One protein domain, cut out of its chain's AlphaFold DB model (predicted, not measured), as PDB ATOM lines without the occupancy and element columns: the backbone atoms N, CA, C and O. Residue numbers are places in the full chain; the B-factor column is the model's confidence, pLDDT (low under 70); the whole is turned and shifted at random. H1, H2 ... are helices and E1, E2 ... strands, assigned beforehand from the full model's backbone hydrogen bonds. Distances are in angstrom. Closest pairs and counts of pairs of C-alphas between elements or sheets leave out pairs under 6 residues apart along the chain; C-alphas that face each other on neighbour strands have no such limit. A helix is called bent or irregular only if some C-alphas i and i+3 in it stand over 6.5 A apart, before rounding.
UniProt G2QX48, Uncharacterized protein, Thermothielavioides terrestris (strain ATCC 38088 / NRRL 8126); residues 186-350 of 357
ATOM      1  N   LYS A 186     -43.114  -5.183   7.742       93.38
ATOM      2  CA  LYS A 186     -43.419  -4.970   6.317       93.38
ATOM      3  C   LYS A 186     -42.482  -5.750   5.388       93.38
ATOM      4  O   LYS A 186     -42.057  -5.240   4.349       93.38
ATOM      5  N   LEU A 187     -42.140  -6.980   5.768       92.69
ATOM      6  CA  LEU A 187     -41.345  -7.856   4.916       92.69
ATOM      7  C   LEU A 187     -42.146  -8.240   3.663       92.69
ATOM      8  O   LEU A 187     -43.359  -8.449   3.768       92.69
ATOM      9  N   PRO A 188     -41.489  -8.374   2.494       90.69
ATOM     10  CA  PRO A 188     -42.129  -8.888   1.290       90.69
ATOM     11  C   PRO A 188     -42.855 -10.211   1.558       90.69
ATOM     12  O   PRO A 188     -42.355 -11.053   2.308       90.69
ATOM     13  N   THR A 189     -44.030 -10.381   0.948       86.56
ATOM     14  CA  THR A 189     -44.799 -11.630   1.036       86.56
ATOM     15  C   THR A 189     -44.047 -12.774   0.367       86.56
ATOM     16  O   THR A 189     -43.894 -13.831   0.964       86.56
ATOM     17  N   GLU A 190     -43.522 -12.531  -0.837       86.88
ATOM     18  CA  GLU A 190     -42.711 -13.505  -1.563       86.88
ATOM     19  C   GLU A 190     -41.251 -13.444  -1.090       86.88
ATOM     20  O   GLU A 190     -40.627 -12.372  -1.150       86.88
ATOM     21  N   PRO A 191     -40.678 -14.567  -0.622       83.62
ATOM     22  CA  PRO A 191     -39.276 -14.633  -0.238       83.62
ATOM     23  C   PRO A 191     -38.358 -14.300  -1.422       83.62
ATOM     24  O   PRO A 191     -38.380 -14.934  -2.471       83.62
ATOM     25  N   THR A 192     -37.530 -13.272  -1.246       90.31
ATOM     26  CA  THR A 192     -36.471 -12.908  -2.199       90.31
ATOM     27  C   THR A 192     -35.212 -13.737  -1.948       90.31
ATOM     28  O   THR A 192     -35.020 -14.267  -0.854       90.31
ATOM     29  N   GLU A 193     -34.278 -13.772  -2.900       91.56
ATOM     30  CA  GLU A 193     -32.985 -14.459  -2.716       91.56
ATOM     31  C   GLU A 193     -32.202 -13.948  -1.491       91.56
ATOM     32  O   GLU A 193     -31.572 -14.710  -0.755       91.56
ATOM     33  N   ALA A 194     -32.307 -12.646  -1.208       91.81
ATOM     34  CA  ALA A 194     -31.718 -12.045  -0.016       91.81
ATOM     35  C   ALA A 194     -32.367 -12.560   1.281       91.81
ATOM     36  O   ALA A 194     -31.674 -12.736   2.283       91.81
ATOM     37  N   ILE A 195     -33.681 -12.818   1.265       93.00
ATOM     38  CA  ILE A 195     -34.399 -13.434   2.386       93.00
ATOM     39  C   ILE A 195     -33.936 -14.884   2.558       93.00
ATOM     40  O   ILE A 195     -33.553 -15.259   3.661       93.00
ATOM     41  N   HIS A 196     -33.866 -15.674   1.482       91.50
ATOM     42  CA  HIS A 196     -33.381 -17.059   1.543       91.50
ATOM     43  C   HIS A 196     -31.955 -17.167   2.093       91.50
ATOM     44  O   HIS A 196     -31.684 -18.012   2.950       91.50
ATOM     45  N   THR A 197     -31.060 -16.283   1.648       94.19
ATOM     46  CA  THR A 197     -29.675 -16.227   2.129       94.19
ATOM     47  C   THR A 197     -29.622 -15.896   3.621       94.19
ATOM     48  O   THR A 197     -28.974 -16.607   4.391       94.19
ATOM     49  N   ALA A 198     -30.343 -14.856   4.054       94.31
ATOM     50  CA  ALA A 198     -30.380 -14.446   5.457       94.31
ATOM     51  C   ALA A 198     -30.993 -15.525   6.364       94.31
ATOM     52  O   ALA A 198     -30.448 -15.838   7.423       94.31
ATOM     53  N   THR A 199     -32.094 -16.135   5.933       92.31
ATOM     54  CA  THR A 199     -32.737 -17.254   6.624       92.31
ATOM     55  C   THR A 199     -31.789 -18.436   6.755       92.31
ATOM     56  O   THR A 199     -31.603 -18.938   7.859       92.31
ATOM     57  N   SER A 200     -31.131 -18.846   5.668       93.50
ATOM     58  CA  SER A 200     -30.172 -19.957   5.692       93.50
ATOM     59  C   SER A 200     -29.009 -19.677   6.642       93.50
ATOM     60  O   SER A 200     -28.631 -20.547   7.427       93.50
ATOM     61  N   MET A 201     -28.484 -18.449   6.633       93.94
ATOM     62  CA  MET A 201     -27.421 -18.016   7.539       93.94
ATOM     63  C   MET A 201     -27.828 -18.196   9.007       93.94
ATOM     64  O   MET A 201     -27.122 -18.874   9.752       93.94
ATOM     65  N   TYR A 202     -28.982 -17.669   9.425       93.56
ATOM     66  CA  TYR A 202     -29.405 -17.755  10.826       93.56
ATOM     67  C   TYR A 202     -29.925 -19.141  11.228       93.56
ATOM     68  O   TYR A 202     -29.616 -19.594  12.330       93.56
ATOM     69  N   LEU A 203     -30.635 -19.861  10.355       91.06
ATOM     70  CA  LEU A 203     -31.056 -21.242  10.626       91.06
ATOM     71  C   LEU A 203     -29.861 -22.186  10.763       91.06
ATOM     72  O   LEU A 203     -29.888 -23.077  11.609       91.06
ATOM     73  N   SER A 204     -28.782 -21.972   9.999       93.69
ATOM     74  CA  SER A 204     -27.572 -22.795  10.114       93.69
ATOM     75  C   SER A 204     -26.949 -22.744  11.514       93.69
ATOM     76  O   SER A 204     -26.328 -23.718  11.945       93.69
ATOM     77  N   THR A 205     -27.187 -21.662  12.270       95.44
ATOM     78  CA  THR A 205     -26.706 -21.537  13.653       95.44
ATOM     79  C   THR A 205     -27.320 -22.580  14.586       95.44
ATOM     80  O   THR A 205     -26.662 -22.984  15.540       95.44
ATOM     81  N   LEU A 206     -28.510 -23.119  14.283       91.31
ATOM     82  CA  LEU A 206     -29.094 -24.244  15.029       91.31
ATOM     83  C   LEU A 206     -28.155 -25.461  15.045       91.31
ATOM     84  O   LEU A 206     -28.110 -26.206  16.023       91.31
ATOM     85  N   GLY A 207     -27.333 -25.622  14.003       92.81
ATOM     86  CA  GLY A 207     -26.288 -26.639  13.940       92.81
ATOM     87  C   GLY A 207     -25.243 -26.524  15.057       92.81
ATOM     88  O   GLY A 207     -24.607 -27.521  15.387       92.81
ATOM     89  N   PHE A 208     -25.094 -25.360  15.699       94.62
ATOM     90  CA  PHE A 208     -24.206 -25.183  16.851       94.62
ATOM     91  C   PHE A 208     -24.697 -25.912  18.105       94.62
ATOM     92  O   PHE A 208     -23.899 -26.149  19.009       94.62
ATOM     93  N   ALA A 209     -25.966 -26.327  18.170       90.19
ATOM     94  CA  ALA A 209     -26.433 -27.209  19.239       90.19
ATOM     95  C   ALA A 209     -25.765 -28.597  19.171       90.19
ATOM     96  O   ALA A 209     -25.555 -29.246  20.196       90.19
ATOM     97  N   LYS A 210     -25.373 -29.055  17.972       89.56
ATOM     98  CA  LYS A 210     -24.699 -30.344  17.797       89.56
ATOM     99  C   LYS A 210     -23.308 -30.303  18.426       89.56
ATOM    100  O   LYS A 210     -22.477 -29.485  18.046       89.56
ATOM    101  N   GLY A 211     -23.047 -31.223  19.353       85.56
ATOM    102  CA  GLY A 211     -21.764 -31.309  20.060       85.56
ATOM    103  C   GLY A 211     -21.550 -30.213  21.109       85.56
ATOM    104  O   GLY A 211     -20.443 -30.098  21.629       85.56
ATOM    105  N   ALA A 212     -22.585 -29.421  21.417       89.88
ATOM    106  CA  ALA A 212     -22.526 -28.468  22.514       89.88
ATOM    107  C   ALA A 212     -22.309 -29.191  23.851       89.88
ATOM    108  O   ALA A 212     -22.748 -30.329  24.041       89.88
ATOM    109  N   LEU A 213     -21.633 -28.514  24.773       87.88
ATOM    110  CA  LEU A 213     -21.390 -28.982  26.128       87.88
ATOM    111  C   LEU A 213     -22.728 -29.266  26.828       87.88
ATOM    112  O   LEU A 213     -23.453 -28.345  27.193       87.88
ATOM    113  N   GLY A 214     -23.041 -30.546  27.012       79.75
ATOM    114  CA  GLY A 214     -24.080 -30.988  27.933       79.75
ATOM    115  C   GLY A 214     -23.508 -31.155  29.338       79.75
ATOM    116  O   GLY A 214     -22.345 -31.529  29.487       79.75
ATOM    117  N   ILE A 215     -24.331 -30.909  30.357       76.94
ATOM    118  CA  ILE A 215     -24.010 -31.256  31.745       76.94
ATOM    119  C   ILE A 215     -24.343 -32.739  31.909       76.94
ATOM    120  O   ILE A 215     -25.515 -33.112  31.944       76.94
ATOM    121  N   THR A 216     -23.318 -33.590  31.913       69.62
ATOM    122  CA  THR A 216     -23.487 -35.056  31.945       69.62
ATOM    123  C   THR A 216     -23.247 -35.656  33.319       69.62
ATOM    124  O   THR A 216     -23.685 -36.772  33.599       69.62
ATOM    125  N   ARG A 217     -22.565 -34.914  34.192       62.12
ATOM    126  CA  ARG A 217     -22.380 -35.317  35.579       62.12
ATOM    127  C   ARG A 217     -23.716 -35.221  36.311       62.12
ATOM    128  O   ARG A 217     -24.349 -34.165  36.236       62.12
ATOM    129  N   PRO A 218     -24.135 -36.273  37.042       57.53
ATOM    130  CA  PRO A 218     -25.142 -36.099  38.071       57.53
ATOM    131  C   PRO A 218     -24.650 -34.959  38.959       57.53
ATOM    132  O   PRO A 218     -23.534 -35.018  39.477       57.53
ATOM    133  N   LEU A 219     -25.442 -33.894  39.081       57.31
ATOM    134  CA  LEU A 219     -25.277 -33.007  40.223       57.31
ATOM    135  C   LEU A 219     -25.362 -33.936  41.437       57.31
ATOM    136  O   LEU A 219     -26.312 -34.716  41.527       57.31
ATOM    137  N   ASP A 220     -24.331 -33.947  42.278       51.31
ATOM    138  CA  ASP A 220     -24.332 -34.719  43.515       51.31
ATOM    139  C   ASP A 220     -25.378 -34.075  44.431       51.31
ATOM    140  O   ASP A 220     -25.117 -33.130  45.171       51.31
ATOM    141  N   LEU A 221     -26.626 -34.480  44.215       53.19
ATOM    142  CA  LEU A 221     -27.825 -33.913  44.819       53.19
ATOM    143  C   LEU A 221     -28.084 -34.514  46.213       53.19
ATOM    144  O   LEU A 221     -29.102 -34.202  46.826       53.19
ATOM    145  N   GLY A 222     -27.153 -35.333  46.720       48.16
ATOM    146  CA  GLY A 222     -27.292 -36.102  47.953       48.16
ATOM    147  C   GLY A 222     -28.236 -37.301  47.806       48.16
ATOM    148  O   GLY A 222     -29.121 -37.324  46.951       48.16
ATOM    149  N   ASP A 223     -28.067 -38.293  48.684       47.31
ATOM    150  CA  ASP A 223     -28.856 -39.540  48.715       47.31
ATOM    151  C   ASP A 223     -30.360 -39.334  49.024       47.31
ATOM    152  O   ASP A 223     -31.140 -40.282  48.973       47.31
ATOM    153  N   GLU A 224     -30.801 -38.109  49.335       46.03
ATOM    154  CA  GLU A 224     -32.211 -37.791  49.627       46.03
ATOM    155  C   GLU A 224     -33.056 -37.486  48.382       46.03
ATOM    156  O   GLU A 224     -34.286 -37.406  48.465       46.03
ATOM    157  N   LEU A 225     -32.436 -37.338  47.210       46.03
ATOM    158  CA  LEU A 225     -33.158 -37.161  45.957       46.03
ATOM    159  C   LEU A 225     -33.164 -38.482  45.189       46.03
ATOM    160  O   LEU A 225     -32.374 -38.689  44.269       46.03
ATOM    161  N   GLU A 226     -34.113 -39.353  45.567       42.78
ATOM    162  CA  GLU A 226     -34.684 -40.403  44.703       42.78
ATOM    163  C   GLU A 226     -34.581 -39.968  43.236       42.78
ATOM    164  O   GLU A 226     -34.976 -38.822  42.970       42.78
ATOM    165  N   PRO A 227     -34.085 -40.821  42.306       41.56
ATOM    166  CA  PRO A 227     -33.838 -40.441  40.922       41.56
ATOM    167  C   PRO A 227     -35.059 -39.693  40.426       41.56
ATOM    168  O   PRO A 227     -36.130 -40.286  40.279       41.56
ATOM    169  N   MET A 228     -34.935 -38.366  40.304       44.44
ATOM    170  CA  MET A 228     -36.077 -37.506  40.051       44.44
ATOM    171  C   MET A 228     -36.591 -37.907  38.684       44.44
ATOM    172  O   MET A 228     -36.042 -37.503  37.661       44.44
ATOM    173  N   ALA A 229     -37.613 -38.762  38.679       41.12
ATOM    174  CA  ALA A 229     -38.276 -39.188  37.474       41.12
ATOM    175  C   ALA A 229     -38.578 -37.927  36.666       41.12
ATOM    176  O   ALA A 229     -38.932 -36.886  37.231       41.12
ATOM    177  N   ALA A 230     -38.439 -38.021  35.346       43.53
ATOM    178  CA  ALA A 230     -38.669 -36.961  34.362       43.53
ATOM    179  C   ALA A 230     -40.082 -36.303  34.418       43.53
ATOM    180  O   ALA A 230     -40.471 -35.531  33.538       43.53
ATOM    181  N   THR A 231     -40.851 -36.594  35.468       47.84
ATOM    182  CA  THR A 231     -42.239 -36.271  35.777       47.84
ATOM    183  C   THR A 231     -42.439 -35.113  36.763       47.84
ATOM    184  O   THR A 231     -43.587 -34.746  36.994       47.84
ATOM    185  N   LYS A 232     -41.404 -34.476  37.331       56.81
ATOM    186  CA  LYS A 232     -41.620 -33.328  38.238       56.81
ATOM    187  C   LYS A 232     -41.557 -31.985  37.493       56.81
ATOM    188  O   LYS A 232     -40.530 -31.625  36.933       56.81
ATOM    189  N   ALA A 233     -42.713 -31.317  37.461       60.75
ATOM    190  CA  ALA A 233     -42.962 -29.874  37.465       60.75
ATOM    191  C   ALA A 233     -41.741 -28.937  37.305       60.75
ATOM    192  O   ALA A 233     -40.792 -29.024  38.085       60.75
ATOM    193  N   THR A 234     -41.803 -27.986  36.364       69.69
ATOM    194  CA  THR A 234     -40.787 -26.929  36.191       69.69
ATOM    195  C   THR A 234     -40.528 -26.214  37.524       69.69
ATOM    196  O   THR A 234     -41.444 -25.994  38.317       69.69
ATOM    197  N   ARG A 235     -39.265 -25.906  37.829       75.44
ATOM    198  CA  ARG A 235     -38.865 -25.149  39.026       75.44
ATOM    199  C   ARG A 235     -38.168 -23.870  38.592       75.44
ATOM    200  O   ARG A 235     -37.476 -23.874  37.578       75.44
ATOM    201  N   LEU A 236     -38.330 -22.816  39.382       79.25
ATOM    202  CA  LEU A 236     -37.728 -21.510  39.138       79.25
ATOM    203  C   LEU A 236     -36.808 -21.134  40.312       79.25
ATOM    204  O   LEU A 236     -37.202 -20.351  41.170       79.25
ATOM    205  N   PRO A 237     -35.594 -21.705  40.413       82.12
ATOM    206  CA  PRO A 237     -34.637 -21.234  41.406       82.12
ATOM    207  C   PRO A 237     -34.250 -19.785  41.087       82.12
ATOM    208  O   PRO A 237     -33.809 -19.482  39.977       82.12
ATOM    209  N   THR A 238     -34.416 -18.889  42.059       84.75
ATOM    210  CA  THR A 238     -34.077 -17.470  41.922       84.75
ATOM    211  C   THR A 238     -32.827 -17.141  42.735       84.75
ATOM    212  O   THR A 238     -32.703 -17.504  43.903       84.75
ATOM    213  N   LEU A 239     -31.873 -16.456  42.100       89.19
ATOM    214  CA  LEU A 239     -30.722 -15.859  42.773       89.19
ATOM    215  C   LEU A 239     -30.912 -14.343  42.772       89.19
ATOM    216  O   LEU A 239     -30.804 -13.701  41.727       89.19
ATOM    217  N   SER A 240     -31.219 -13.783  43.939       91.38
ATOM    218  CA  SER A 240     -31.453 -12.349  44.102       91.38
ATOM    219  C   SER A 240     -30.187 -11.635  44.562       91.38
ATOM    220  O   SER A 240     -29.548 -12.041  45.532       91.38
ATOM    221  N   PHE A 241     -29.858 -10.538  43.887       93.94
ATOM    222  CA  PHE A 241     -28.803  -9.614  44.290       93.94
ATOM    223  C   PHE A 241     -29.429  -8.382  44.946       93.94
ATOM    224  O   PHE A 241     -30.489  -7.916  44.524       93.94
ATOM    225  N   SER A 242     -28.776  -7.851  45.977       97.12
ATOM    226  CA  SER A 242     -29.131  -6.543  46.537       97.12
ATOM    227  C   SER A 242     -28.840  -5.414  45.536       97.12
ATOM    228  O   SER A 242     -27.991  -5.589  44.656       97.12
ATOM    229  N   PRO A 243     -29.476  -4.232  45.678       97.25
ATOM    230  CA  PRO A 243     -29.200  -3.084  44.813       97.25
ATOM    231  C   PRO A 243     -27.715  -2.709  44.748       97.25
ATOM    232  O   PRO A 243     -27.208  -2.433  43.663       97.25
ATOM    233  N   ASP A 244     -27.008  -2.771  45.881       98.00
ATOM    234  CA  ASP A 244     -25.577  -2.463  45.957       98.00
ATOM    235  C   ASP A 244     -24.739  -3.488  45.180       98.00
ATOM    236  O   ASP A 244     -23.886  -3.106  44.380       98.00
ATOM    237  N   GLN A 245     -25.033  -4.785  45.333       97.12
ATOM    238  CA  GLN A 245     -24.369  -5.844  44.561       97.12
ATOM    239  C   GLN A 245     -24.640  -5.701  43.061       97.12
ATOM    240  O   GLN A 245     -23.732  -5.859  42.247       97.12
ATOM    241  N   THR A 246     -25.877  -5.382  42.671       96.75
ATOM    242  CA  THR A 246     -26.210  -5.121  41.267       96.75
ATOM    243  C   THR A 246     -25.438  -3.911  40.740       96.75
ATOM    244  O   THR A 246     -24.853  -3.993  39.661       96.75
ATOM    245  N   ALA A 247     -25.376  -2.809  41.491       97.44
ATOM    246  CA  ALA A 247     -24.634  -1.614  41.097       97.44
ATOM    247  C   ALA A 247     -23.127  -1.886  40.957       97.44
ATOM    248  O   ALA A 247     -22.508  -1.443  39.987       97.44
ATOM    249  N   GLU A 248     -22.550  -2.656  41.880       97.69
ATOM    250  CA  GLU A 248     -21.153  -3.083  41.824       97.69
ATOM    251  C   GLU A 248     -20.876  -3.929  40.573       97.69
ATOM    252  O   GLU A 248     -19.936  -3.637  39.829       97.69
ATOM    253  N   LEU A 249     -21.729  -4.916  40.279       96.44
ATOM    254  CA  LEU A 249     -21.611  -5.762  39.086       96.44
ATOM    255  C   LEU A 249     -21.697  -4.946  37.791       96.44
ATOM    256  O   LEU A 249     -20.867  -5.118  36.893       96.44
ATOM    257  N   LEU A 250     -22.672  -4.038  37.691       97.50
ATOM    258  CA  LEU A 250     -22.838  -3.169  36.524       97.50
ATOM    259  C   LEU A 250     -21.632  -2.239  36.341       97.50
ATOM    260  O   LEU A 250     -21.126  -2.098  35.225       97.50
ATOM    261  N   SER A 251     -21.124  -1.656  37.432       97.88
ATOM    262  CA  SER A 251     -19.920  -0.819  37.407       97.88
ATOM    263  C   SER A 251     -18.693  -1.613  36.955       97.88
ATOM    264  O   SER A 251     -17.953  -1.170  36.074       97.88
ATOM    265  N   ALA A 252     -18.508  -2.827  37.477       97.44
ATOM    266  CA  ALA A 252     -17.394  -3.697  37.117       97.44
ATOM    267  C   ALA A 252     -17.422  -4.129  35.640       97.44
ATOM    268  O   ALA A 252     -16.356  -4.224  35.019       97.44
ATOM    269  N   CYS A 253     -18.610  -4.371  35.070       97.62
ATOM    270  CA  CYS A 253     -18.782  -4.632  33.637       97.62
ATOM    271  C   CYS A 253     -18.420  -3.390  32.811       97.62
ATOM    272  O   CYS A 253     -17.592  -3.470  31.903       97.62
ATOM    273  N   SER A 254     -18.953  -2.224  33.191       96.56
ATOM    274  CA  SER A 254     -18.700  -0.953  32.501       96.56
ATOM    275  C   SER A 254     -17.214  -0.577  32.479       96.56
ATOM    276  O   SER A 254     -16.689  -0.226  31.424       96.56
ATOM    277  N   GLN A 255     -16.498  -0.741  33.597       97.31
ATOM    278  CA  GLN A 255     -15.047  -0.502  33.682       97.31
ATOM    279  C   GLN A 255     -14.223  -1.396  32.743       97.31
ATOM    280  O   GLN A 255     -13.100  -1.048  32.386       97.31
ATOM    281  N   ARG A 256     -14.772  -2.548  32.338       95.81
ATOM    282  CA  ARG A 256     -14.156  -3.488  31.389       95.81
ATOM    283  C   ARG A 256     -14.637  -3.284  29.951       95.81
ATOM    284  O   ARG A 256     -14.247  -4.054  29.081       95.81
ATOM    285  N   GLY A 257     -15.474  -2.276  29.697       96.06
ATOM    286  CA  GLY A 257     -16.077  -2.041  28.383       96.06
ATOM    287  C   GLY A 257     -17.064  -3.135  27.967       96.06
ATOM    288  O   GLY A 257     -17.238  -3.367  26.777       96.06
ATOM    289  N   LEU A 258     -17.674  -3.826  28.935       97.56
ATOM    290  CA  LEU A 258     -18.614  -4.918  28.701       97.56
ATOM    291  C   LEU A 258     -20.023  -4.511  29.118       97.56
ATOM    292  O   LEU A 258     -20.223  -3.877  30.159       97.56
ATOM    293  N   ARG A 259     -21.014  -4.969  28.357       95.94
ATOM    294  CA  ARG A 259     -22.390  -5.034  28.838       95.94
ATOM    295  C   ARG A 259     -22.561  -6.166  29.846       95.94
ATOM    296  O   ARG A 259     -21.853  -7.176  29.811       95.94
ATOM    297  N   PHE A 260     -23.555  -6.016  30.717       96.12
ATOM    298  CA  PHE A 260     -23.889  -7.044  31.700       96.12
ATOM    299  C   PHE A 260     -24.283  -8.366  31.035       96.12
ATOM    300  O   PHE A 260     -23.852  -9.423  31.485       96.12
ATOM    301  N   GLU A 261     -25.044  -8.328  29.940       95.12
ATOM    302  CA  GLU A 261     -25.498  -9.536  29.243       95.12
ATOM    303  C   GLU A 261     -24.320 -10.342  28.671       95.12
ATOM    304  O   GLU A 261     -24.278 -11.565  28.811       95.12
ATOM    305  N   SER A 262     -23.318  -9.661  28.108       96.94
ATOM    306  CA  SER A 262     -22.082 -10.269  27.599       96.94
ATOM    307  C   SER A 262     -21.301 -10.972  28.714       96.94
ATOM    308  O   SER A 262     -20.891 -12.128  28.575       96.94
ATOM    309  N   ALA A 263     -21.151 -10.295  29.858       97.38
ATOM    310  CA  ALA A 263     -20.518 -10.858  31.047       97.38
ATOM    311  C   ALA A 263     -21.317 -12.042  31.621       97.38
ATOM    312  O   ALA A 263     -20.729 -13.044  32.037       97.38
ATOM    313  N   LEU A 264     -22.652 -11.970  31.614       95.75
ATOM    314  CA  LEU A 264     -23.535 -13.038  32.080       95.75
ATOM    315  C   LEU A 264     -23.399 -14.298  31.214       95.75
ATOM    316  O   LEU A 264     -23.182 -15.379  31.759       95.75
ATOM    317  N   HIS A 265     -23.439 -14.179  29.884       95.75
ATOM    318  CA  HIS A 265     -23.246 -15.321  28.979       95.75
ATOM    319  C   HIS A 265     -21.872 -15.990  29.155       95.75
ATOM    320  O   HIS A 265     -21.775 -17.224  29.191       95.75
ATOM    321  N   ALA A 266     -20.807 -15.201  29.327       96.62
ATOM    322  CA  ALA A 266     -19.472 -15.722  29.630       96.62
ATOM    323  C   ALA A 266     -19.420 -16.436  30.990       96.62
ATOM    324  O   ALA A 266     -18.789 -17.485  31.122       96.62
ATOM    325  N   SER A 267     -20.127 -15.909  31.990       95.94
ATOM    326  CA  SER A 267     -20.190 -16.492  33.333       95.94
ATOM    327  C   SER A 267     -20.981 -17.800  33.356       95.94
ATOM    328  O   SER A 267     -20.536 -18.760  33.976       95.94
ATOM    329  N   VAL A 268     -22.096 -17.887  32.618       93.56
ATOM    330  CA  VAL A 268     -22.855 -19.138  32.429       93.56
ATOM    331  C   VAL A 268     -21.996 -20.191  31.733       93.56
ATOM    332  O   VAL A 268     -21.980 -21.345  32.154       93.56
ATOM    333  N   THR A 269     -21.218 -19.791  30.723       92.94
ATOM    334  CA  THR A 269     -20.277 -20.686  30.034       92.94
ATOM    335  C   THR A 269     -19.216 -21.225  30.996       92.94
ATOM    336  O   THR A 269     -18.990 -22.433  31.056       92.94
ATOM    337  N   ALA A 270     -18.584 -20.340  31.773       93.38
ATOM    338  CA  ALA A 270     -17.571 -20.717  32.756       93.38
ATOM    339  C   ALA A 270     -18.149 -21.637  33.843       93.38
ATOM    340  O   ALA A 270     -17.526 -22.639  34.190       93.38
ATOM    341  N   ALA A 271     -19.360 -21.346  34.327       92.12
ATOM    342  CA  ALA A 271     -20.065 -22.184  35.291       92.12
ATOM    343  C   ALA A 271     -20.366 -23.577  34.717       92.12
ATOM    344  O   ALA A 271     -20.049 -24.577  35.357       92.12
ATOM    345  N   ALA A 272     -20.893 -23.663  33.491       89.88
ATOM    346  CA  ALA A 272     -21.161 -24.938  32.824       89.88
ATOM    347  C   ALA A 272     -19.882 -25.778  32.654       89.88
ATOM    348  O   ALA A 272     -19.881 -26.975  32.947       89.88
ATOM    349  N   CYS A 273     -18.774 -25.148  32.249       89.06
ATOM    350  CA  CYS A 273     -17.475 -25.817  32.141       89.06
ATOM    351  C   CYS A 273     -16.958 -26.289  33.508       89.06
ATOM    352  O   CYS A 273     -16.453 -27.404  33.620       89.06
ATOM    353  N   SER A 274     -17.117 -25.472  34.554       88.38
ATOM    354  CA  SER A 274     -16.711 -25.824  35.917       88.38
ATOM    355  C   SER A 274     -17.496 -27.012  36.472       88.38
ATOM    356  O   SER A 274     -16.905 -27.862  37.135       88.38
ATOM    357  N   VAL A 275     -18.806 -27.083  36.213       86.44
ATOM    358  CA  VAL A 275     -19.669 -28.186  36.673       86.44
ATOM    359  C   VAL A 275     -19.303 -29.494  35.975       86.44
ATOM    360  O   VAL A 275     -19.162 -30.525  36.629       86.44
ATOM    361  N   GLU A 276     -19.109 -29.465  34.658       84.00
ATOM    362  CA  GLU A 276     -18.719 -30.651  33.887       84.00
ATOM    363  C   GLU A 276     -17.259 -31.073  34.172       84.00
ATOM    364  O   GLU A 276     -16.914 -32.250  34.072       84.00
ATOM    365  N   GLY A 277     -16.402 -30.149  34.618       81.62
ATOM    366  CA  GLY A 277     -15.057 -30.442  35.108       81.62
ATOM    367  C   GLY A 277     -14.047 -30.743  33.987       81.62
ATOM    368  O   GLY A 277     -14.187 -30.240  32.874       81.62
ATOM    369  N   PRO A 278     -13.005 -31.565  34.232       74.00
ATOM    370  CA  PRO A 278     -11.920 -31.795  33.267       74.00
ATOM    371  C   PRO A 278     -12.368 -32.336  31.900       74.00
ATOM    372  O   PRO A 278     -11.688 -32.122  30.903       74.00
ATOM    373  N   THR A 279     -13.521 -33.009  31.831       72.50
ATOM    374  CA  THR A 279     -14.112 -33.495  30.575       72.50
ATOM    375  C   THR A 279     -14.679 -32.371  29.711       72.50
ATOM    376  O   THR A 279     -14.957 -32.610  28.534       72.50
ATOM    377  N   ALA A 280     -14.869 -31.168  30.260       72.69
ATOM    378  CA  ALA A 280     -15.266 -29.978  29.516       72.69
ATOM    379  C   ALA A 280     -14.102 -29.385  28.717       72.69
ATOM    380  O   ALA A 280     -14.331 -28.940  27.601       72.69
ATOM    381  N   ALA A 281     -12.874 -29.422  29.253       69.81
ATOM    382  CA  ALA A 281     -11.681 -28.818  28.658       69.81
ATOM    383  C   ALA A 281     -11.116 -29.673  27.509       69.81
ATOM    384  O   ALA A 281     -10.078 -30.321  27.631       69.81
ATOM    385  N   SER A 282     -11.833 -29.696  26.387       73.50
ATOM    386  CA  SER A 282     -11.422 -30.360  25.151       73.50
ATOM    387  C   SER A 282     -11.617 -29.415  23.977       73.50
ATOM    388  O   SER A 282     -12.688 -28.827  23.834       73.50
ATOM    389  N   ASP A 283     -10.631 -29.340  23.081       70.19
ATOM    390  CA  ASP A 283     -10.698 -28.523  21.860       70.19
ATOM    391  C   ASP A 283     -11.840 -28.939  20.915       70.19
ATOM    392  O   ASP A 283     -12.199 -28.208  19.993       70.19
ATOM    393  N   GLN A 284     -12.439 -30.113  21.143       77.38
ATOM    394  CA  GLN A 284     -13.598 -30.592  20.392       77.38
ATOM    395  C   GLN A 284     -14.947 -30.195  21.012       77.38
ATOM    396  O   GLN A 284     -15.982 -30.450  20.395       77.38
ATOM    397  N   LYS A 285     -14.962 -29.596  22.212       86.31
ATOM    398  CA  LYS A 285     -16.184 -29.171  22.906       86.31
ATOM    399  C   LYS A 285     -16.346 -27.655  22.881       86.31
ATOM    400  O   LYS A 285     -15.414 -26.894  23.144       86.31
ATOM    401  N   HIS A 286     -17.579 -27.217  22.666       93.06
ATOM    402  CA  HIS A 286     -17.967 -25.810  22.704       93.06
ATOM    403  C   HIS A 286     -19.193 -25.618  23.589       93.06
ATOM    404  O   HIS A 286     -20.037 -26.503  23.701       93.06
ATOM    405  N   HIS A 287     -19.314 -24.449  24.207       93.62
ATOM    406  CA  HIS A 287     -20.565 -24.029  24.821       93.62
ATOM    407  C   HIS A 287     -21.388 -23.271  23.784       93.62
ATOM    408  O   HIS A 287     -20.859 -22.416  23.073       93.62
ATOM    409  N   THR A 288     -22.677 -23.581  23.700       94.69
ATOM    410  CA  THR A 288     -23.605 -22.925  22.780       94.69
ATOM    411  C   THR A 288     -24.665 -22.197  23.574       94.69
ATOM    412  O   THR A 288     -25.236 -22.743  24.513       94.69
ATOM    413  N   THR A 289     -24.960 -20.971  23.170       93.19
ATOM    414  CA  THR A 289     -26.001 -20.163  23.791       93.19
ATOM    415  C   THR A 289     -26.831 -19.463  22.726       93.19
ATOM    416  O   THR A 289     -26.367 -19.239  21.607       93.19
ATOM    417  N   THR A 290     -28.078 -19.144  23.056       93.00
ATOM    418  CA  THR A 290     -28.955 -18.382  22.171       93.00
ATOM    419  C   THR A 290     -28.853 -16.906  22.524       93.00
ATOM    420  O   THR A 290     -29.191 -16.520  23.640       93.00
ATOM    421  N   LEU A 291     -28.457 -16.078  21.561       94.25
ATOM    422  CA  LEU A 291     -28.629 -14.635  21.668       94.25
ATOM    423  C   LEU A 291     -30.057 -14.296  21.274       94.25
ATOM    424  O   LEU A 291     -30.549 -14.728  20.231       94.25
ATOM    425  N   ARG A 292     -30.730 -13.534  22.132       92.38
ATOM    426  CA  ARG A 292     -32.099 -13.068  21.923       92.38
ATOM    427  C   ARG A 292     -32.089 -11.556  21.792       92.38
ATOM    428  O   ARG A 292     -31.493 -10.861  22.608       92.38
ATOM    429  N   HIS A 293     -32.797 -11.061  20.789       94.75
ATOM    430  CA  HIS A 293     -32.986  -9.641  20.564       94.75
ATOM    431  C   HIS A 293     -34.469  -9.292  20.540       94.75
ATOM    432  O   HIS A 293     -35.302 -10.047  20.022       94.75
ATOM    433  N   SER A 294     -34.789  -8.116  21.077       95.25
ATOM    434  CA  SER A 294     -36.079  -7.484  20.828       95.25
ATOM    435  C   SER A 294     -36.085  -6.891  19.425       95.25
ATOM    436  O   SER A 294     -35.141  -6.212  19.025       95.25
ATOM    437  N   LEU A 295     -37.169  -7.128  18.695       96.81
ATOM    438  CA  LEU A 295     -37.418  -6.521  17.393       96.81
ATOM    439  C   LEU A 295     -38.215  -5.221  17.508       96.81
ATOM    440  O   LEU A 295     -38.269  -4.472  16.539       96.81
ATOM    441  N   ARG A 296     -38.777  -4.914  18.687       96.06
ATOM    442  CA  ARG A 296     -39.597  -3.717  18.941       96.06
ATOM    443  C   ARG A 296     -38.945  -2.408  18.480       96.06
ATOM    444  O   ARG A 296     -39.657  -1.638  17.846       96.06
ATOM    445  N   PRO A 297     -37.630  -2.159  18.670       95.38
ATOM    446  CA  PRO A 297     -36.989  -0.939  18.162       95.38
ATOM    447  C   PRO A 297     -37.057  -0.763  16.635       95.38
ATOM    448  O   PRO A 297     -36.877   0.345  16.139       95.38
ATOM    449  N   HIS A 298     -37.315  -1.840  15.890       96.25
ATOM    450  CA  HIS A 298     -37.439  -1.842  14.430       96.25
ATOM    451  C   HIS A 298     -38.895  -1.864  13.953       96.25
ATOM    452  O   HIS A 298     -39.144  -1.859  12.747       96.25
ATOM    453  N   LEU A 299     -39.861  -1.901  14.875       96.25
ATOM    454  CA  LEU A 299     -41.277  -1.918  14.537       96.25
ATOM    455  C   LEU A 299     -41.846  -0.496  14.463       96.25
ATOM    456  O   LEU A 299     -41.526   0.361  15.293       96.25
ATOM    457  N   PRO A 300     -42.744  -0.220  13.502       95.31
ATOM    458  CA  PRO A 300     -43.452   1.049  13.468       95.31
ATOM    459  C   PRO A 300     -44.400   1.175  14.667       95.31
ATOM    460  O   PRO A 300     -44.772   0.188  15.309       95.31
ATOM    461  N   ALA A 301     -44.835   2.403  14.956       94.50
ATOM    462  CA  ALA A 301     -45.983   2.599  15.834       94.50
ATOM    463  C   ALA A 301     -47.210   1.844  15.265       94.50
ATOM    464  O   ALA A 301     -47.390   1.833  14.044       94.50
ATOM    465  N   PRO A 302     -48.053   1.232  16.112       94.31
ATOM    466  CA  PRO A 302     -47.984   1.246  17.575       94.31
ATOM    467  C   PRO A 302     -47.232   0.029  18.172       94.31
ATOM    468  O   PRO A 302     -47.133  -0.107  19.390       94.31
ATOM    469  N   TYR A 303     -46.679  -0.857  17.337       95.44
ATOM    470  CA  TYR A 303     -46.197  -2.187  17.736       95.44
ATOM    471  C   TYR A 303     -44.894  -2.195  18.546       95.44
ATOM    472  O   TYR A 303     -44.620  -3.158  19.265       95.44
ATOM    473  N   HIS A 304     -44.092  -1.130  18.479       94.62
ATOM    474  CA  HIS A 304     -42.888  -1.018  19.309       94.62
ATOM    475  C   HIS A 304     -43.189  -0.827  20.806       94.62
ATOM    476  O   HIS A 304     -42.313  -1.086  21.628       94.62
ATOM    477  N   GLY A 305     -44.398  -0.379  21.163       94.62
ATOM    478  CA  GLY A 305     -44.794  -0.062  22.538       94.62
ATOM    479  C   GLY A 305     -45.798  -1.048  23.140       94.62
ATOM    480  O   GLY A 305     -45.906  -2.200  22.716       94.62
ATOM    481  N   GLU A 306     -46.552  -0.568  24.131       95.94
ATOM    482  CA  GLU A 306     -47.559  -1.341  24.873       95.94
ATOM    483  C   GLU A 306     -48.672  -1.894  23.978       95.94
ATOM    484  O   GLU A 306     -49.083  -3.033  24.144       95.94
ATOM    485  N   ALA A 307     -49.119  -1.154  22.964       95.94
ATOM    486  CA  ALA A 307     -50.156  -1.636  22.047       95.94
ATOM    487  C   ALA A 307     -49.756  -2.928  21.305       95.94
ATOM    488  O   ALA A 307     -50.614  -3.739  20.968       95.94
ATOM    489  N   GLY A 308     -48.455  -3.154  21.093       96.31
ATOM    490  CA  GLY A 308     -47.910  -4.397  20.544       96.31
ATOM    491  C   GLY A 308     -47.595  -5.463  21.595       96.31
ATOM    492  O   GLY A 308     -46.754  -6.322  21.332       96.31
ATOM    493  N   ALA A 309     -48.144  -5.375  22.811       97.56
ATOM    494  CA  ALA A 309     -47.790  -6.272  23.909       97.56
ATOM    495  C   ALA A 309     -48.151  -7.729  23.607       97.56
ATOM    496  O   ALA A 309     -47.303  -8.601  23.747       97.56
ATOM    497  N   ALA A 310     -49.357  -7.985  23.101       96.88
ATOM    498  CA  ALA A 310     -49.822  -9.323  22.736       96.88
ATOM    499  C   ALA A 310     -49.305  -9.790  21.360       96.88
ATOM    500  O   ALA A 310     -50.081 -10.312  20.562       96.88
ATOM    501  N   GLY A 311     -48.014  -9.564  21.082       95.75
ATOM    502  CA  GLY A 311     -47.316  -9.989  19.867       95.75
ATOM    503  C   GLY A 311     -45.916 -10.541  20.151       95.75
ATOM    504  O   GLY A 311     -45.241 -10.129  21.099       95.75
ATOM    505  N   LEU A 312     -45.471 -11.485  19.319       95.81
ATOM    506  CA  LEU A 312     -44.158 -12.121  19.422       95.81
ATOM    507  C   LEU A 312     -43.112 -11.356  18.592       95.81
ATOM    508  O   LEU A 312     -42.867 -11.668  17.425       95.81
ATOM    509  N   TYR A 313     -42.452 -10.372  19.203       96.06
ATOM    510  CA  TYR A 313     -41.505  -9.475  18.530       96.06
ATOM    511  C   TYR A 313     -40.071  -9.677  19.015       96.06
ATOM    512  O   TYR A 313     -39.357  -8.745  19.395       96.06
ATOM    513  N   THR A 314     -39.624 -10.928  18.944       94.56
ATOM    514  CA  THR A 314     -38.252 -11.332  19.256       94.56
ATOM    515  C   THR A 314     -37.640 -12.141  18.119       94.56
ATOM    516  O   THR A 314     -38.324 -12.902  17.434       94.56
ATOM    517  N   ALA A 315     -36.331 -11.987  17.945       93.56
ATOM    518  CA  ALA A 315     -35.502 -12.874  17.145       93.56
ATOM    519  C   ALA A 315     -34.408 -13.480  18.021       93.56
ATOM    520  O   ALA A 315     -34.035 -12.934  19.060       93.56
ATOM    521  N   GLY A 316     -33.863 -14.603  17.577       92.75
ATOM    522  CA  GLY A 316     -32.663 -15.144  18.178       92.75
ATOM    523  C   GLY A 316     -31.908 -16.048  17.231       92.75
ATOM    524  O   GLY A 316     -32.463 -16.548  16.252       92.75
ATOM    525  N   TYR A 317     -30.639 -16.231  17.548       94.75
ATOM    526  CA  TYR A 317     -29.734 -17.120  16.842       94.75
ATOM    527  C   TYR A 317     -28.733 -17.707  17.829       94.75
ATOM    528  O   TYR A 317     -28.573 -17.221  18.951       94.75
ATOM    529  N   PHE A 318     -28.102 -18.802  17.435       95.81
ATOM    530  CA  PHE A 318     -27.163 -19.505  18.288       95.81
ATOM    531  C   PHE A 318     -25.761 -18.978  18.015       95.81
ATOM    532  O   PHE A 318     -25.377 -18.736  16.871       95.81
ATOM    533  N   VAL A 319     -24.973 -18.850  19.070       95.75
ATOM    534  CA  VAL A 319     -23.531 -18.642  18.966       95.75
ATOM    535  C   VAL A 319     -22.839 -19.691  19.814       95.75
ATOM    536  O   VAL A 319     -23.419 -20.222  20.768       95.75
ATOM    537  N   LYS A 320     -21.589 -19.988  19.477       95.12
ATOM    538  CA  LYS A 320     -20.782 -20.937  20.232       95.12
ATOM    539  C   LYS A 320     -19.420 -20.359  20.556       95.12
ATOM    540  O   LYS A 320     -18.847 -19.637  19.745       95.12
ATOM    541  N   VAL A 321     -18.906 -20.739  21.715       95.12
ATOM    542  CA  VAL A 321     -17.554 -20.413  22.158       95.12
ATOM    543  C   VAL A 321     -16.810 -21.694  22.542       95.12
ATOM    544  O   VAL A 321     -17.430 -22.622  23.074       95.12
ATOM    545  N   PRO A 322     -15.501 -21.797  22.264       93.38
ATOM    546  CA  PRO A 322     -14.669 -22.874  22.782       93.38
ATOM    547  C   PRO A 322     -14.737 -22.947  24.311       93.38
ATOM    548  O   PRO A 322     -14.715 -21.931  25.001       93.38
ATOM    549  N   THR A 323     -14.767 -24.162  24.851       89.50
ATOM    550  CA  THR A 323     -14.717 -24.394  26.310       89.50
ATOM    551  C   THR A 323     -13.350 -24.071  26.925       89.50
ATOM    552  O   THR A 323     -13.244 -23.885  28.133       89.50
ATOM    553  N   THR A 324     -12.306 -23.987  26.098       89.75
ATOM    554  CA  THR A 324     -10.925 -23.670  26.490       89.75
ATOM    555  C   THR A 324     -10.623 -22.168  26.497       89.75
ATOM    556  O   THR A 324      -9.568 -21.756  26.978       89.75
ATOM    557  N   GLN A 325     -11.534 -21.341  25.975       92.06
ATOM    558  CA  GLN A 325     -11.368 -19.892  25.893       92.06
ATOM    559  C   GLN A 325     -11.545 -19.232  27.271       92.06
ATOM    560  O   GLN A 325     -12.361 -19.671  28.086       92.06
ATOM    561  N   SER A 326     -10.776 -18.171  27.543       95.00
ATOM    562  CA  SER A 326     -10.845 -17.469  28.828       95.00
ATOM    563  C   SER A 326     -12.203 -16.786  29.027       95.00
ATOM    564  O   SER A 326     -12.910 -16.466  28.068       95.00
ATOM    565  N   TRP A 327     -12.566 -16.512  30.286       96.44
ATOM    566  CA  TRP A 327     -13.800 -15.781  30.596       96.44
ATOM    567  C   TRP A 327     -13.855 -14.422  29.886       96.44
ATOM    568  O   TRP A 327     -14.885 -14.076  29.312       96.44
ATOM    569  N   LEU A 328     -12.747 -13.670  29.889       97.19
ATOM    570  CA  LEU A 328     -12.702 -12.333  29.297       97.19
ATOM    571  C   LEU A 328     -12.842 -12.395  27.776       97.19
ATOM    572  O   LEU A 328     -13.604 -11.618  27.207       97.19
ATOM    573  N   ASP A 329     -12.167 -13.342  27.126       97.25
ATOM    574  CA  ASP A 329     -12.276 -13.507  25.677       97.25
ATOM    575  C   ASP A 329     -13.701 -13.920  25.283       97.25
ATOM    576  O   ASP A 329     -14.227 -13.436  24.282       97.25
ATOM    577  N   ASN A 330     -14.346 -14.801  26.058       97.12
ATOM    578  CA  ASN A 330     -15.748 -15.167  25.838       97.12
ATOM    579  C   ASN A 330     -16.668 -13.952  26.004       97.12
ATOM    580  O   ASN A 330     -17.547 -13.730  25.172       97.12
ATOM    581  N   ALA A 331     -16.454 -13.136  27.040       97.81
ATOM    582  CA  ALA A 331     -17.243 -11.930  27.277       97.81
ATOM    583  C   ALA A 331     -17.087 -10.908  26.140       97.81
ATOM    584  O   ALA A 331     -18.084 -10.363  25.677       97.81
ATOM    585  N   LEU A 332     -15.866 -10.694  25.642       97.62
ATOM    586  CA  LEU A 332     -15.597  -9.814  24.499       97.62
ATOM    587  C   LEU A 332     -16.209 -10.347  23.197       97.62
ATOM    588  O   LEU A 332     -16.721  -9.568  22.393       97.62
ATOM    589  N   TYR A 333     -16.206 -11.667  22.994       97.44
ATOM    590  CA  TYR A 333     -16.904 -12.281  21.868       97.44
ATOM    591  C   TYR A 333     -18.412 -12.007  21.938       97.44
ATOM    592  O   TYR A 333     -18.978 -11.485  20.977       97.44
ATOM    593  N   TYR A 334     -19.054 -12.273  23.082       97.38
ATOM    594  CA  TYR A 334     -20.477 -11.977  23.267       97.38
ATOM    595  C   TYR A 334     -20.791 -10.489  23.120       97.38
ATOM    596  O   TYR A 334     -21.795 -10.147  22.502       97.38
ATOM    597  N   GLU A 335     -19.916  -9.606  23.605       97.12
ATOM    598  CA  GLU A 335     -20.050  -8.162  23.406       97.12
ATOM    599  C   GLU A 335     -20.056  -7.807  21.919       97.12
ATOM    600  O   GLU A 335     -20.931  -7.075  21.465       97.12
ATOM    601  N   SER A 336     -19.141  -8.387  21.137       96.75
ATOM    602  CA  SER A 336     -19.097  -8.169  19.690       96.75
ATOM    603  C   SER A 336     -20.355  -8.673  18.977       96.75
ATOM    604  O   SER A 336     -20.788  -8.065  18.002       96.75
ATOM    605  N   GLU A 337     -20.972  -9.752  19.467       95.44
ATOM    606  CA  GLU A 337     -22.235 -10.262  18.937       95.44
ATOM    607  C   GLU A 337     -23.412  -9.351  19.318       95.44
ATOM    608  O   GLU A 337     -24.201  -8.978  18.451       95.44
ATOM    609  N   TYR A 338     -23.502  -8.904  20.575       94.50
ATOM    610  CA  TYR A 338     -24.539  -7.966  21.016       94.50
ATOM    611  C   TYR A 338     -24.434  -6.596  20.350       94.50
ATOM    612  O   TYR A 338     -25.464  -5.989  20.047       94.50
ATOM    613  N   ALA A 339     -23.215  -6.118  20.093       93.81
ATOM    614  CA  ALA A 339     -22.956  -4.848  19.425       93.81
ATOM    615  C   ALA A 339     -23.490  -4.812  17.983       93.81
ATOM    616  O   ALA A 339     -23.802  -3.732  17.481       93.81
ATOM    617  N   LYS A 340     -23.657  -5.971  17.324       92.81
ATOM    618  CA  LYS A 340     -24.307  -6.055  16.002       92.81
ATOM    619  C   LYS A 340     -25.789  -5.688  16.070       92.81
ATOM    620  O   LYS A 340     -26.329  -5.164  15.097       92.81
ATOM    621  N   GLY A 341     -26.440  -5.967  17.203       91.12
ATOM    622  CA  GLY A 341     -27.884  -5.834  17.367       91.12
ATOM    623  C   GLY A 341     -28.679  -6.637  16.324       91.12
ATOM    624  O   GLY A 341     -28.147  -7.545  15.678       91.12
ATOM    625  N   PRO A 342     -29.969  -6.320  16.128       93.00
ATOM    626  CA  PRO A 342     -30.748  -6.897  15.040       93.00
ATOM    627  C   PRO A 342     -30.285  -6.349  13.684       93.00
ATOM    628  O   PRO A 342     -30.673  -5.256  13.268       93.00
ATOM    629  N   THR A 343     -29.449  -7.111  12.977       95.06
ATOM    630  CA  THR A 343     -28.973  -6.712  11.644       95.06
ATOM    631  C   THR A 343     -30.116  -6.725  10.617       95.06
ATOM    632  O   THR A 343     -31.099  -7.452  10.802       95.06
ATOM    633  N   PRO A 344     -30.013  -5.986   9.494       95.19
ATOM    634  CA  PRO A 344     -30.998  -6.059   8.413       95.19
ATOM    635  C   PRO A 344     -31.258  -7.489   7.924       95.19
ATOM    636  O   PRO A 344     -32.390  -7.834   7.585       95.19
ATOM    637  N   GLU A 345     -30.232  -8.337   7.919       95.38
ATOM    638  CA  GLU A 345     -30.345  -9.756   7.596       95.38
ATOM    639  C   GLU A 345     -31.192 -10.486   8.642       95.38
ATOM    640  O   GLU A 345     -32.072 -11.248   8.255       95.38
ATOM    641  N   LEU A 346     -30.999 -10.232   9.945       94.88
ATOM    642  CA  LEU A 346     -31.787 -10.885  11.003       94.88
ATOM    643  C   LEU A 346     -33.270 -10.523  10.906       94.88
ATOM    644  O   LEU A 346     -34.135 -11.386  11.074       94.88
ATOM    645  N   LEU A 347     -33.561  -9.254  10.605       95.44
ATOM    646  CA  LEU A 347     -34.926  -8.775  10.393       95.44
ATOM    647  C   LEU A 347     -35.563  -9.467   9.184       95.44
ATOM    648  O   LEU A 347     -36.661 -10.008   9.289       95.44
ATOM    649  N   ARG A 348     -34.859  -9.508   8.046       94.06
ATOM    650  CA  ARG A 348     -35.339 -10.166   6.818       94.06
ATOM    651  C   ARG A 348     -35.543 -11.664   6.997       94.06
ATOM    652  O   ARG A 348     -36.476 -12.208   6.418       94.06
ATOM    653  N   SER A 349     -34.719 -12.303   7.825       92.88
ATOM    654  CA  SER A 349     -34.783 -13.740   8.093       92.88
ATOM    655  C   SER A 349     -36.076 -14.182   8.792       92.88
ATOM    656  O   SER A 349     -36.257 -15.379   9.008       92.88
ATOM    657  N   ARG A 350     -36.923 -13.248   9.255       92.81
ATOM    658  CA  ARG A 350     -38.215 -13.596   9.863       92.81
ATOM    659  C   ARG A 350     -39.205 -14.114   8.826       92.81
ATOM    660  O   ARG A 350     -40.001 -14.982   9.149       92.81
TER     661      ARG A 350
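What this domain is: This is residues 186 to 350 of the 357 residues of an uncharacterized protein of Thermothielavioides terrestris (strain ATCC 38088 / NRRL 8126) (UniProt G2QX48). A long two-stranded hairpin, E1 and E2, forms the middle, with H1 on one side and the touching helices H3 and H4 on another. H2 sits beyond one end of H3, and a long loop sticks out with residues 220 to 240. The printed part has 165 residues, with five named helices and two named strands in the order H1 H2 H3 E1 E2 H4 H5. The sheet order is E1 - E2, antiparallel, and the class is mixed, helices and strands. The whole is loose, with a radius of gyration of the C-alphas of 19.4 A and spans of 57 by 39 by 36 A.

Where its parts are: H1, residues 193 to 209, begins with C-alpha 193 at (-32.985, -14.459, -2.716) and is 26.2 A long. H2 is residues 243 to 255, 18.2 A. H3, residues 260 to 279, is 28.2 A long; it has a kink of 42 degrees near residue 273 and is irregular, with C-alphas 275 and 278 9.2 A apart. E1, residues 286 to 294, is 25.8 A and E2, residues 314 to 322, is 26.5 A. H4 is residues 327 to 340, 20.4 A. H5, residues 344 to 348, is 6.2 A and ends with C-alpha 348 at (-35.339, -10.166, 6.818).

How they stand to each other: In the hairpin E1 and E2, N 289 and O 319 are 3.0 A apart, within hydrogen-bond range. The closest C-alphas of H1 and E2, Thr 205 and Phe 318, are 5.1 A apart. H1 touches H5, closest at C-alphas 198 and 345, 5.2 A. H3, with residues 262 to 270 alone, touches H4 at a steep tilt of 42 degrees, opposite ways; C-alphas 262 and 334 are closest, 4.9 A. H2, with residues 249 to 253 alone, touches residues 260 to 263 of H3, about perpendicular at 89 degrees; C-alphas 253 and 260 are closest, 6.0 A. H1 and H3 are apart. Every O i to N i+4 pair is within hydrogen-bond range in H2 and H5, against 8 of 13 in H1, 14 of 16 in H3 and 9 of 10 in H4.

The domain as a whole: The two C-alphas farthest apart, Glu 190 and Asp 223, are 58.3 A apart. The printed part has no cut. The links H1 to H2, 33 residues, and E1 to E2, 19 residues, are long. Residues 216 to 234 and residue 281 have pLDDT under 70.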